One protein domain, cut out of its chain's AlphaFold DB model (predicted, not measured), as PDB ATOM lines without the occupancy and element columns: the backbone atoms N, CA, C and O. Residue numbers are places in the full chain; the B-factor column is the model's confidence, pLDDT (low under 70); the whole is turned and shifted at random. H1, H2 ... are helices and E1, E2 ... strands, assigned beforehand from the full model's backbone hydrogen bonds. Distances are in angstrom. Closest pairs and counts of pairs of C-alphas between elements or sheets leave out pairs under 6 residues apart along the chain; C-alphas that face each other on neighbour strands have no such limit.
ATOM      1  N   LEU A 313     104.723 285.903 168.542       63.12
ATOM      2  CA  LEU A 313     105.497 284.780 169.063       63.12
ATOM      3  C   LEU A 313     106.504 285.191 170.146       63.12
ATOM      4  O   LEU A 313     106.730 284.408 171.069       63.12
ATOM      5  N   GLU A 314     107.058 286.407 170.111       65.31
ATOM      6  CA  GLU A 314     107.960 286.912 171.165       65.31
ATOM      7  C   GLU A 314     107.258 287.198 172.509       65.31
ATOM      8  O   GLU A 314     107.743 286.718 173.541       65.31
ATOM      9  N   PRO A 315     106.078 287.853 172.576       57.00
ATOM     10  CA  PRO A 315     105.338 287.986 173.838       57.00
ATOM     11  C   PRO A 315     104.952 286.621 174.438       57.00
ATOM     12  O   PRO A 315     104.984 286.421 175.657       57.00
ATOM     13  N   LEU A 316     104.658 285.649 173.567       66.00
ATOM     14  CA  LEU A 316     104.359 284.264 173.922       66.00
ATOM     15  C   LEU A 316     105.606 283.515 174.436       66.00
ATOM     16  O   LEU A 316     105.530 282.863 175.481       66.00
ATOM     17  N   LYS A 317     106.773 283.671 173.790       71.88
ATOM     18  CA  LYS A 317     108.081 283.206 174.297       71.88
ATOM     19  C   LYS A 317     108.379 283.778 175.675       71.88
ATOM     20  O   LYS A 317     108.751 283.012 176.566       71.88
ATOM     21  N   GLY A 318     108.183 285.083 175.869       66.75
ATOM     22  CA  GLY A 318     108.387 285.766 177.145       66.75
ATOM     23  C   GLY A 318     107.559 285.145 178.270       66.75
ATOM     24  O   GLY A 318     108.105 284.776 179.310       66.75
ATOM     25  N   ALA A 319     106.262 284.934 178.040       64.25
ATOM     26  CA  ALA A 319     105.354 284.353 179.029       64.25
ATOM     27  C   ALA A 319     105.653 282.883 179.339       64.25
ATOM     28  O   ALA A 319     105.787 282.503 180.503       64.25
ATOM     29  N   ILE A 320     105.809 282.058 178.304       72.44
ATOM     30  CA  ILE A 320     106.113 280.634 178.455       72.44
ATOM     31  C   ILE A 320     107.458 280.444 179.177       72.44
ATOM     32  O   ILE A 320     107.539 279.647 180.111       72.44
ATOM     33  N   SER A 321     108.478 281.240 178.837       74.44
ATOM     34  CA  SER A 321     109.779 281.229 179.523       74.44
ATOM     35  C   SER A 321     109.682 281.754 180.959       74.44
ATOM     36  O   SER A 321     110.330 281.222 181.862       74.44
ATOM     37  N   ALA A 322     108.844 282.766 181.219       63.53
ATOM     38  CA  ALA A 322     108.627 283.281 182.568       63.53
ATOM     39  C   ALA A 322     108.055 282.213 183.519       63.53
ATOM     40  O   ALA A 322     108.388 282.234 184.708       63.53
ATOM     41  N   LEU A 323     107.276 281.274 182.981       64.62
ATOM     42  CA  LEU A 323     106.661 280.143 183.679       64.62
ATOM     43  C   LEU A 323     107.536 278.875 183.727       64.62
ATOM     44  O   LEU A 323     107.146 277.895 184.358       64.62
ATOM     45  N   GLY A 324     108.709 278.869 183.085       69.31
ATOM     46  CA  GLY A 324     109.598 277.698 183.016       69.31
ATOM     47  C   GLY A 324     109.255 276.688 181.913       69.31
ATOM     48  O   GLY A 324     109.798 275.584 181.905       69.31
ATOM     49  N   GLY A 325     108.371 277.051 180.981       77.94
ATOM     50  CA  GLY A 325     108.210 276.355 179.707       77.94
ATOM     51  C   GLY A 325     109.240 276.814 178.667       77.94
ATOM     52  O   GLY A 325     110.156 277.580 178.962       77.94
ATOM     53  N   MET A 326     109.077 276.359 177.426       83.06
ATOM     54  CA  MET A 326     109.897 276.763 176.278       83.06
ATOM     55  C   MET A 326     109.040 276.829 175.009       83.06
ATOM     56  O   MET A 326     108.197 275.960 174.805       83.06
ATOM     57  N   VAL A 327     109.273 277.807 174.134       82.88
ATOM     58  CA  VAL A 327     108.759 277.789 172.750       82.88
ATOM     59  C   VAL A 327     109.881 277.321 171.822       82.88
ATOM     60  O   VAL A 327     111.047 277.643 172.045       82.88
ATOM     61  N   MET A 328     109.533 276.514 170.823       85.88
ATOM     62  CA  MET A 328     110.441 275.942 169.831       85.88
ATOM     63  C   MET A 328     109.915 276.295 168.437       85.88
ATOM     64  O   MET A 328     108.987 275.656 167.946       85.88
ATOM     65  N   ASP A 329     110.483 277.336 167.836       82.75
ATOM     66  CA  ASP A 329     110.010 277.990 166.606       82.75
ATOM     67  C   ASP A 329     111.047 278.025 165.470       82.75
ATOM     68  O   ASP A 329     110.759 278.516 164.385       82.75
ATOM     69  N   GLN A 330     112.255 277.503 165.699       84.12
ATOM     70  CA  GLN A 330     113.343 277.516 164.718       84.12
ATOM     71  C   GLN A 330     113.942 276.123 164.517       84.12
ATOM     72  O   GLN A 330     114.136 275.361 165.469       84.12
ATOM     73  N   GLY A 331     114.285 275.798 163.268       87.62
ATOM     74  CA  GLY A 331     114.894 274.519 162.913       87.62
ATOM     75  C   GLY A 331     113.901 273.352 162.861       87.62
ATOM     76  O   GLY A 331     112.778 273.483 162.376       87.62
ATOM     77  N   TYR A 332     114.345 272.168 163.296       88.06
ATOM     78  CA  TYR A 332     113.661 270.905 163.000       88.06
ATOM     79  C   TYR A 332     113.576 269.959 164.193       88.06
ATOM     80  O   TYR A 332     114.587 269.687 164.842       88.06
ATOM     81  N   TYR A 333     112.396 269.372 164.398       86.81
ATOM     82  CA  TYR A 333     112.192 268.274 165.343       86.81
ATOM     83  C   TYR A 333     112.027 266.948 164.591       86.81
ATOM     84  O   TYR A 333     111.277 266.873 163.619       86.81
ATOM     85  N   TYR A 334     112.711 265.895 165.040       88.62
ATOM     86  CA  TYR A 334     112.685 264.577 164.401       88.62
ATOM     87  C   TYR A 334     111.924 263.568 165.267       88.62
ATOM     88  O   TYR A 334     112.212 263.418 166.454       88.62
ATOM     89  N   PHE A 335     110.959 262.875 164.665       87.75
ATOM     90  CA  PHE A 335     110.140 261.838 165.296       87.75
ATOM     91  C   PHE A 335     110.504 260.473 164.690       87.75
ATOM     92  O   PHE A 335     110.205 260.247 163.509       87.75
ATOM     93  N   PRO A 336     111.126 259.556 165.454       84.31
ATOM     94  CA  PRO A 336     111.532 258.250 164.944       84.31
ATOM     95  C   PRO A 336     110.356 257.395 164.466       84.31
ATOM     96  O   PRO A 336     109.365 257.235 165.181       84.31
ATOM     97  N   ARG A 337     110.463 256.792 163.273       83.81
ATOM     98  CA  ARG A 337     109.405 255.927 162.709       83.81
ATOM     99  C   ARG A 337     109.932 254.529 162.385       83.81
ATOM    100  O   ARG A 337     110.743 254.348 161.486       83.81
ATOM    101  N   MET A 338     109.426 253.510 163.082       76.25
ATOM    102  CA  MET A 338     109.824 252.109 162.870       76.25
ATOM    103  C   MET A 338     109.660 251.677 161.400       76.25
ATOM    104  O   MET A 338     108.542 251.584 160.897       76.25
ATOM    105  N   GLY A 339     110.778 251.392 160.725       77.38
ATOM    106  CA  GLY A 339     110.800 250.929 159.332       77.38
ATOM    107  C   GLY A 339     110.500 252.000 158.272       77.38
ATOM    108  O   GLY A 339     110.257 251.645 157.120       77.38
ATOM    109  N   LYS A 340     110.510 253.287 158.635       81.56
ATOM    110  CA  LYS A 340     110.408 254.442 157.726       81.56
ATOM    111  C   LYS A 340     111.533 255.435 158.049       81.56
ATOM    112  O   LYS A 340     112.202 255.300 159.066       81.56
ATOM    113  N   GLU A 341     111.739 256.437 157.200       83.69
ATOM    114  CA  GLU A 341     112.544 257.605 157.581       83.69
ATOM    115  C   GLU A 341     111.833 258.394 158.690       83.69
ATOM    116  O   GLU A 341     110.596 258.425 158.736       83.69
ATOM    117  N   ASP A 342     112.588 259.051 159.567       86.50
ATOM    118  CA  ASP A 342     112.039 259.889 160.638       86.50
ATOM    119  C   ASP A 342     111.119 260.983 160.073       86.50
ATOM    120  O   ASP A 342     111.348 261.525 158.989       86.50
ATOM    121  N   LEU A 343     110.048 261.314 160.794       86.62
ATOM    122  CA  LEU A 343     109.253 262.493 160.458       86.62
ATOM    123  C   LEU A 343     110.025 263.734 160.909       86.62
ATOM    124  O   LEU A 343     110.266 263.921 162.098       86.62
ATOM    125  N   LYS A 344     110.382 264.581 159.946       87.50
ATOM    126  CA  LYS A 344     111.015 265.880 160.161       87.50
ATOM    127  C   LYS A 344     109.939 266.970 160.226       87.50
ATOM    128  O   LYS A 344     109.439 267.396 159.189       87.50
ATOM    129  N   LEU A 345     109.592 267.409 161.433       86.62
ATOM    130  CA  LEU A 345     108.714 268.555 161.668       86.62
ATOM    131  C   LEU A 345     109.509 269.859 161.527       86.62
ATOM    132  O   LEU A 345     110.618 269.982 162.050       86.62
ATOM    133  N   ASP A 346     108.922 270.818 160.824       84.50
ATOM    134  CA  ASP A 346     109.476 272.138 160.522       84.50
ATOM    135  C   ASP A 346     108.941 273.158 161.537       84.50
ATOM    136  O   ASP A 346     107.748 273.461 161.537       84.50
ATOM    137  N   LEU A 347     109.799 273.619 162.455       86.12
ATOM    138  CA  LEU A 347     109.377 274.416 163.615       86.12
ATOM    139  C   LEU A 347     109.043 275.867 163.249       86.12
ATOM    140  O   LEU A 347     108.235 276.482 163.936       86.12
ATOM    141  N   GLU A 348     109.577 276.368 162.133       81.75
ATOM    142  CA  GLU A 348     109.225 277.679 161.567       81.75
ATOM    143  C   GLU A 348     107.789 277.672 161.006       81.75
ATOM    144  O   GLU A 348     107.103 278.690 161.005       81.75
ATOM    145  N   LYS A 349     107.303 276.507 160.549       78.94
ATOM    146  CA  LYS A 349     105.927 276.323 160.042       78.94
ATOM    147  C   LYS A 349     104.949 275.873 161.120       78.94
ATOM    148  O   LYS A 349     103.756 276.154 161.020       78.94
ATOM    149  N   HIS A 350     105.445 275.154 162.124       79.75
ATOM    150  CA  HIS A 350     104.653 274.587 163.210       79.75
ATOM    151  C   HIS A 350     105.350 274.817 164.561       79.75
ATOM    152  O   HIS A 350     105.898 273.862 165.125       79.75
ATOM    153  N   PRO A 351     105.349 276.056 165.093       82.94
ATOM    154  CA  PRO A 351     105.977 276.350 166.375       82.94
ATOM    155  C   PRO A 351     105.359 275.525 167.504       82.94
ATOM    156  O   PRO A 351     104.137 275.351 167.580       82.94
ATOM    157  N   VAL A 352     106.201 275.015 168.402       86.94
ATOM    158  CA  VAL A 352     105.781 274.100 169.470       86.94
ATOM    159  C   VAL A 352     106.092 274.682 170.838       86.94
ATOM    160  O   VAL A 352     107.240 274.946 171.183       86.94
ATOM    161  N   ILE A 353     105.056 274.818 171.658       81.56
ATOM    162  CA  ILE A 353     105.151 275.177 173.067       81.56
ATOM    163  C   ILE A 353     105.350 273.901 173.883       81.56
ATOM    164  O   ILE A 353     104.537 272.982 173.821       81.56
ATOM    165  N   ARG A 354     106.395 273.866 174.705       84.56
ATOM    166  CA  ARG A 354     106.534 272.936 175.824       84.56
ATOM    167  C   ARG A 354     106.120 273.649 177.109       84.56
ATOM    168  O   ARG A 354     106.760 274.614 177.522       84.56
ATOM    169  N   LEU A 355     105.055 273.169 177.736       76.50
ATOM    170  CA  LEU A 355     104.504 273.718 178.973       76.50
ATOM    171  C   LEU A 355     105.367 273.336 180.199       76.50
ATOM    172  O   LEU A 355     106.126 272.363 180.127       76.50
ATOM    173  N   PRO A 356     105.251 274.050 181.340       68.94
ATOM    174  CA  PRO A 356     106.058 273.785 182.542       68.94
ATOM    175  C   PRO A 356     105.840 272.400 183.173       68.94
ATOM    176  O   PRO A 356     106.691 271.923 183.922       68.94
ATOM    177  N   ASP A 357     104.712 271.748 182.869       72.31
ATOM    178  CA  ASP A 357     104.386 270.371 183.270       72.31
ATOM    179  C   ASP A 357     104.940 269.300 182.306       72.31
ATOM    180  O   ASP A 357     104.816 268.101 182.558       72.31
ATOM    181  N   GLY A 358     105.576 269.723 181.211       76.88
ATOM    182  CA  GLY A 358     106.167 268.863 180.194       76.88
ATOM    183  C   GLY A 358     105.253 268.488 179.027       76.88
ATOM    184  O   GLY A 358     105.742 267.813 178.120       76.88
ATOM    185  N   ARG A 359     103.981 268.917 178.995       81.69
ATOM    186  CA  ARG A 359     103.109 268.730 177.820       81.69
ATOM    187  C   ARG A 359     103.572 269.575 176.631       81.69
ATOM    188  O   ARG A 359     104.185 270.628 176.805       81.69
ATOM    189  N   PHE A 360     103.224 269.129 175.426       83.56
ATOM    190  CA  PHE A 360     103.488 269.843 174.178       83.56
ATOM    191  C   PHE A 360     102.184 270.355 173.560       83.56
ATOM    192  O   PHE A 360     101.173 269.653 173.558       83.56
ATOM    193  N   MET A 361     102.221 271.569 173.016       81.19
ATOM    194  CA  MET A 361     101.117 272.200 172.297       81.19
ATOM    195  C   MET A 361     101.652 272.811 170.999       81.19
ATOM    196  O   MET A 361     102.712 273.432 171.010       81.19
ATOM    197  N   MET A 362     100.955 272.630 169.879       82.19
ATOM    198  CA  MET A 362     101.394 273.139 168.570       82.19
ATOM    199  C   MET A 362     100.589 274.368 168.157       82.19
ATOM    200  O   MET A 362      99.379 274.408 168.381       82.19
ATOM    201  N   LEU A 363     101.247 275.343 167.533       75.81
ATOM    202  CA  LEU A 363     100.619 276.524 166.943       75.81
ATOM    203  C   LEU A 363     100.440 276.335 165.428       75.81
ATOM    204  O   LEU A 363     101.322 275.798 164.756       75.81
ATOM    205  N   GLY A 364      99.303 276.789 164.899       70.38
ATOM    206  CA  GLY A 364      98.935 276.661 163.483       70.38
ATOM    207  C   GLY A 364      97.720 275.755 163.256       70.38
ATOM    208  O   GLY A 364      97.150 275.217 164.201       70.38
ATOM    209  N   GLU A 365      97.296 275.609 161.997       63.19
ATOM    210  CA  GLU A 365      96.057 274.891 161.665       63.19
ATOM    211  C   GLU A 365      96.126 273.386 161.980       63.19
ATOM    212  O   GLU A 365      97.064 272.697 161.564       63.19
ATOM    213  N   GLN A 366      95.071 272.830 162.591       54.06
ATOM    214  CA  GLN A 366      94.931 271.376 162.816       54.06
ATOM    215  C   GLN A 366      95.029 270.524 161.532       54.06
ATOM    216  O   GLN A 366      95.389 269.345 161.582       54.06
ATOM    217  N   THR A 367      94.716 271.119 160.379       53.09
ATOM    218  CA  THR A 367      94.772 270.527 159.034       53.09
ATOM    219  C   THR A 367      96.189 270.319 158.488       53.09
ATOM    220  O   THR A 367      96.340 269.664 157.459       53.09
ATOM    221  N   SER A 368      97.221 270.827 159.168       64.00
ATOM    222  CA  SER A 368      98.602 270.887 158.658       64.00
ATOM    223  C   SER A 368      99.354 269.548 158.595       64.00
ATOM    224  O   SER A 368     100.338 269.444 157.869       64.00
ATOM    225  N   LEU A 369      98.929 268.526 159.352       73.00
ATOM    226  CA  LEU A 369      99.610 267.224 159.441       73.00
ATOM    227  C   LEU A 369      98.719 266.083 158.941       73.00
ATOM    228  O   LEU A 369      97.537 266.006 159.284       73.00
ATOM    229  N   THR A 370      99.287 265.128 158.197       80.75
ATOM    230  CA  THR A 370      98.557 263.916 157.796       80.75
ATOM    231  C   THR A 370      98.334 262.969 158.981       80.75
ATOM    232  O   THR A 370      99.018 263.031 160.001       80.75
ATOM    233  N   ARG A 371      97.406 262.009 158.843       79.62
ATOM    234  CA  ARG A 371      97.106 261.027 159.907       79.62
ATOM    235  C   ARG A 371      98.303 260.169 160.334       79.62
ATOM    236  O   ARG A 371      98.342 259.743 161.485       79.62
ATOM    237  N   GLU A 372      99.259 259.886 159.446       79.25
ATOM    238  CA  GLU A 372     100.481 259.165 159.842       79.25
ATOM    239  C   GLU A 372     101.415 260.043 160.683       79.25
ATOM    240  O   GLU A 372     102.096 259.547 161.578       79.25
ATOM    241  N   GLU A 373     101.432 261.348 160.415       80.06
ATOM    242  CA  GLU A 373     102.304 262.313 161.080       80.06
ATOM    243  C   GLU A 373     101.735 262.717 162.437       80.06
ATOM    244  O   GLU A 373     102.439 262.628 163.437       80.06
ATOM    245  N   GLN A 374     100.430 263.001 162.502       80.25
ATOM    246  CA  GLN A 374      99.683 263.133 163.757       80.25
ATOM    247  C   GLN A 374      99.904 261.917 164.670       80.25
ATOM    248  O   GLN A 374     100.098 262.080 165.876       80.25
ATOM    249  N   LYS A 375      99.940 260.692 164.115       81.88
ATOM    250  CA  LYS A 375     100.260 259.490 164.896       81.88
ATOM    251  C   LYS A 375     101.710 259.484 165.383       81.88
ATOM    252  O   LYS A 375     101.915 259.250 166.564       81.88
ATOM    253  N   ALA A 376     102.697 259.758 164.528       84.44
ATOM    254  CA  ALA A 376     104.108 259.797 164.936       84.44
ATOM    255  C   ALA A 376     104.384 260.858 166.023       84.44
ATOM    256  O   ALA A 376     105.163 260.610 166.942       84.44
ATOM    257  N   VAL A 377     103.693 262.002 165.960       84.56
ATOM    258  CA  VAL A 377     103.699 263.033 167.007       84.56
ATOM    259  C   VAL A 377     103.070 262.505 168.303       84.56
ATOM    260  O   VAL A 377     103.687 262.579 169.366       84.56
ATOM    261  N   THR A 378     101.882 261.898 168.215       83.62
ATOM    262  CA  THR A 378     101.137 261.372 169.376       83.62
ATOM    263  C   THR A 378     101.851 260.201 170.063       83.62
ATOM    264  O   THR A 378     101.875 260.124 171.290       83.62
ATOM    265  N   ASP A 379     102.467 259.300 169.294       85.50
ATOM    266  CA  ASP A 379     103.187 258.124 169.800       85.50
ATOM    267  C   ASP A 379     104.411 258.516 170.664       85.50
ATOM    268  O   ASP A 379     104.853 257.712 171.487       85.50
ATOM    269  N   MET A 380     104.956 259.733 170.500       85.88
ATOM    270  CA  MET A 380     106.173 260.201 171.186       85.88
ATOM    271  C   MET A 380     105.940 261.328 172.207       85.88
ATOM    272  O   MET A 380     106.588 261.336 173.253       85.88
ATOM    273  N   TRP A 381     105.040 262.277 171.934       85.25
ATOM    274  CA  TRP A 381     104.704 263.382 172.851       85.25
ATOM    275  C   TRP A 381     103.421 263.135 173.663       85.25
ATOM    276  O   TRP A 381     103.095 263.918 174.554       85.25
ATOM    277  N   GLY A 382     102.700 262.041 173.400       82.81
ATOM    278  CA  GLY A 382     101.405 261.765 174.014       82.81
ATOM    279  C   GLY A 382     100.307 262.654 173.429       82.81
ATOM    280  O   GLY A 382     100.271 262.905 172.227       82.81
ATOM    281  N   ARG A 383      99.382 263.142 174.264       77.25
ATOM    282  CA  ARG A 383      98.375 264.107 173.803       77.25
ATOM    283  C   ARG A 383      99.047 265.448 173.507       77.25
ATOM    284  O   ARG A 383      99.543 266.099 174.423       77.25
ATOM    285  N   VAL A 384      98.971 265.861 172.247       76.75
ATOM    286  CA  VAL A 384      99.385 267.179 171.767       76.75
ATOM    287  C   VAL A 384      98.136 267.934 171.342       76.75
ATOM    288  O   VAL A 384      97.441 267.517 170.417       76.75
ATOM    289  N   ASP A 385      97.826 269.021 172.038       75.44
ATOM    290  CA  ASP A 385      96.735 269.910 171.649       75.44
ATOM    291  C   ASP A 385      97.239 270.906 170.585       75.44
ATOM    292  O   ASP A 385      98.369 271.389 170.655       75.44
ATOM    293  N   VAL A 386      96.420 271.195 169.570       75.56
ATOM    294  CA  VAL A 386      96.773 272.119 168.474       75.56
ATOM    295  C   VAL A 386      95.932 273.387 168.584       75.56
ATOM    296  O   VAL A 386      94.707 273.306 168.735       75.56
ATOM    297  N   PHE A 387      96.578 274.551 168.539       72.56
ATOM    298  CA  PHE A 387      95.976 275.875 168.653       72.56
ATOM    299  C   PHE A 387      96.112 276.667 167.348       72.56
ATOM    300  O   PHE A 387      97.186 277.146 166.983       72.56
ATOM    301  N   ASP A 388      94.979 276.823 166.676       72.44
ATOM    302  CA  ASP A 388      94.819 277.634 165.480       72.44
ATOM    303  C   ASP A 388      94.843 279.125 165.881       72.44
ATOM    304  O   ASP A 388      93.988 279.584 166.640       72.44
ATOM    305  N   LEU A 389      95.842 279.880 165.408       64.44
ATOM    306  CA  LEU A 389      96.036 281.297 165.752       64.44
ATOM    307  C   LEU A 389      94.907 282.174 165.162       64.44
ATOM    308  O   LEU A 389      94.742 282.187 163.938       64.44
ATOM    309  N   PRO A 390      94.135 282.935 165.969       62.12
ATOM    310  CA  PRO A 390      93.040 283.746 165.440       62.12
ATOM    311  C   PRO A 390      93.567 284.946 164.626       62.12
ATOM    312  O   PRO A 390      94.360 285.729 165.152       62.12
ATOM    313  N   PRO A 391      93.085 285.189 163.391       54.28
ATOM    314  CA  PRO A 391      93.679 286.156 162.451       54.28
ATOM    315  C   PRO A 391      93.460 287.647 162.794       54.28
ATOM    316  O   PRO A 391      93.685 288.508 161.945       54.28
ATOM    317  N   GLN A 392      92.976 287.958 164.002       55.72
ATOM    318  CA  GLN A 392      92.795 289.317 164.543       55.72
ATOM    319  C   GLN A 392      93.035 289.400 166.067       55.72
ATOM    320  O   GLN A 392      92.684 290.404 166.682       55.72
ATOM    321  N   ALA A 393      93.578 288.358 166.709       55.88
ATOM    322  CA  ALA A 393      93.831 288.404 168.150       55.88
ATOM    323  C   ALA A 393      95.097 289.221 168.467       55.88
ATOM    324  O   ALA A 393      96.103 289.134 167.765       55.88
ATOM    325  N   THR A 394      95.055 290.013 169.541       59.03
ATOM    326  CA  THR A 394      96.245 290.700 170.068       59.03
ATOM    327  C   THR A 394      97.208 289.680 170.689       59.03
ATOM    328  O   THR A 394      96.747 288.625 171.131       59.03
ATOM    329  N   PRO A 395      98.520 289.962 170.816       55.75
ATOM    330  CA  PRO A 395      99.461 289.016 171.428       55.75
ATOM    331  C   PRO A 395      99.068 288.584 172.854       55.75
ATOM    332  O   PRO A 395      99.216 287.415 173.206       55.75
ATOM    333  N   GLY A 396      98.483 289.491 173.649       57.53
ATOM    334  CA  GLY A 396      97.909 289.163 174.962       57.53
ATOM    335  C   GLY A 396      96.680 288.247 174.880       57.53
ATOM    336  O   GLY A 396      96.566 287.314 175.671       57.53
ATOM    337  N   GLY A 397      95.799 288.448 173.892       64.19
ATOM    338  CA  GLY A 397      94.657 287.564 173.632       64.19
ATOM    339  C   GLY A 397      95.082 286.168 173.171       64.19
ATOM    340  O   GLY A 397      94.637 285.178 173.743       64.19
ATOM    341  N   ILE A 398      96.020 286.088 172.218       67.00
ATOM    342  CA  ILE A 398      96.628 284.833 171.738       67.00
ATOM    343  C   ILE A 398      97.197 284.031 172.909       67.00
ATOM    344  O   ILE A 398      96.932 282.837 173.037       67.00
ATOM    345  N   LEU A 399      97.956 284.692 173.782       64.88
ATOM    346  CA  LEU A 399      98.535 284.084 174.971       64.88
ATOM    347  C   LEU A 399      97.460 283.659 175.989       64.88
ATOM    348  O   LEU A 399      97.538 282.552 176.515       64.88
ATOM    349  N   GLY A 400      96.433 284.478 176.232       66.06
ATOM    350  CA  GLY A 400      95.296 284.113 177.083       66.06
ATOM    351  C   GLY A 400      94.570 282.853 176.594       66.06
ATOM    352  O   GLY A 400      94.370 281.915 177.369       66.06
ATOM    353  N   ASP A 401      94.259 282.790 175.298       71.62
ATOM    354  CA  ASP A 401      93.600 281.649 174.656       71.62
ATOM    355  C   ASP A 401      94.482 280.384 174.667       71.62
ATOM    356  O   ASP A 401      93.999 279.286 174.964       71.62
ATOM    357  N   VAL A 402      95.788 280.530 174.407       70.62
ATOM    358  CA  VAL A 402      96.793 279.457 174.530       70.62
ATOM    359  C   VAL A 402      96.802 278.877 175.944       70.62
ATOM    360  O   VAL A 402      96.759 277.657 176.109       70.62
ATOM    361  N   MET A 403      96.827 279.731 176.970       68.56
ATOM    362  CA  MET A 403      96.904 279.306 178.371       68.56
ATOM    363  C   MET A 403      95.594 278.669 178.847       68.56
ATOM    364  O   MET A 403      95.623 277.629 179.511       68.56
ATOM    365  N   ALA A 404      94.444 279.202 178.428       70.56
ATOM    366  CA  ALA A 404      93.144 278.585 178.676       70.56
ATOM    367  C   ALA A 404      93.030 277.197 178.014       70.56
ATOM    368  O   ALA A 404      92.635 276.226 178.665       70.56
ATOM    369  N   LYS A 405      93.446 277.050 176.746       71.69
ATOM    370  CA  LYS A 405      93.427 275.754 176.038       71.69
ATOM    371  C   LYS A 405      94.441 274.756 176.604       71.69
ATOM    372  O   LYS A 405      94.166 273.558 176.625       71.69
ATOM    373  N   ALA A 406      95.560 275.239 177.140       64.38
ATOM    374  CA  ALA A 406      96.511 274.436 177.903       64.38
ATOM    375  C   ALA A 406      95.938 273.904 179.233       64.38
ATOM    376  O   ALA A 406      96.586 273.077 179.879       64.38
ATOM    377  N   GLY A 407      94.754 274.344 179.675       63.62
ATOM    378  CA  GLY A 407      94.232 274.037 181.011       63.62
ATOM    379  C   GLY A 407      94.994 274.757 182.129       63.62
ATOM    380  O   GLY A 407      94.873 274.384 183.289       63.62
TER     381      GLY A 407
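What this domain is: This is residues 313 to 407 of the 655 residues of the protein "LysM domain-containing protein" of Desulfatibacillum alkenivorans DSM 16219 (UniProt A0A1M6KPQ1). A small twisted sheet of E1, E4, E5 and E6 forms a wall across an elongated body, with H1 and H3 over one face. Toward the other end of the long axis, H2 packs on the hairpin E2 and E3, whose turn at Gly 339 reaches the tip. The 95 printed residues include three named helices and six named strands, H1 E1 E2 E3 E4 E5 H2 E6 H3, class mixed. The larger sheet, order E1 E4 E5 E6, is mixed; E2 and E3 are antiparallel. The whole is compact, radius of gyration of the C-alphas 13.4 A, spanning 43 by 27 by 24 A.

How they stand to each other: H1, residues 313 to 322, is on the sheet of E1, 326 to 328, E4, 352 to 354, E5, 360 to 363, and E6, 385 to 387, over E1. H3, residues 395 to 405, is on the same face, two layers of helices and sheet, and touches H1 at a steep tilt of 56 degrees, closest C-alphas Leu 316 and Leu 399, 5.9 A. Within hydrogen-bond range are N 326 and O 354, 2.9 A, between antiparallel E1 and E4; N 353 and O 361, 2.8 A, in the hairpin E4 and E5; and N 387 and O 362, 2.8 A, between parallel E5 and E6. E5, H2, residues 371 to 381, and E6 form a strand-helix-strand unit, parallel neighbours joined through a helix, with a right-handed crossover. In the hairpin E2, residues 332 to 335, and E3, 343 to 346, N 335 and O 343 are 2.9 A apart; the closest C-alphas of E2 and H2, Phe 335 and Ala 376, are 6.4 A apart. Every O i to N i+4 pair is within range in H1 and H3, 6 of 7 in H2.

Where its parts are: H1 begins at C-alpha 313, (105.497, 284.780, 169.063), and is 13.9 A long; H2 is 15.2 A. H3, 15.3 A, ends at C-alpha 405, (93.427, 275.754, 176.038).

The domain as a whole: The C-alphas farthest apart, Gly 339 and Thr 394, are 43.7 A apart. The printed part has no cut and no long link. Mean pLDDT of the printed part is 75.0; 29 residues are under 70, among them 389 to 400.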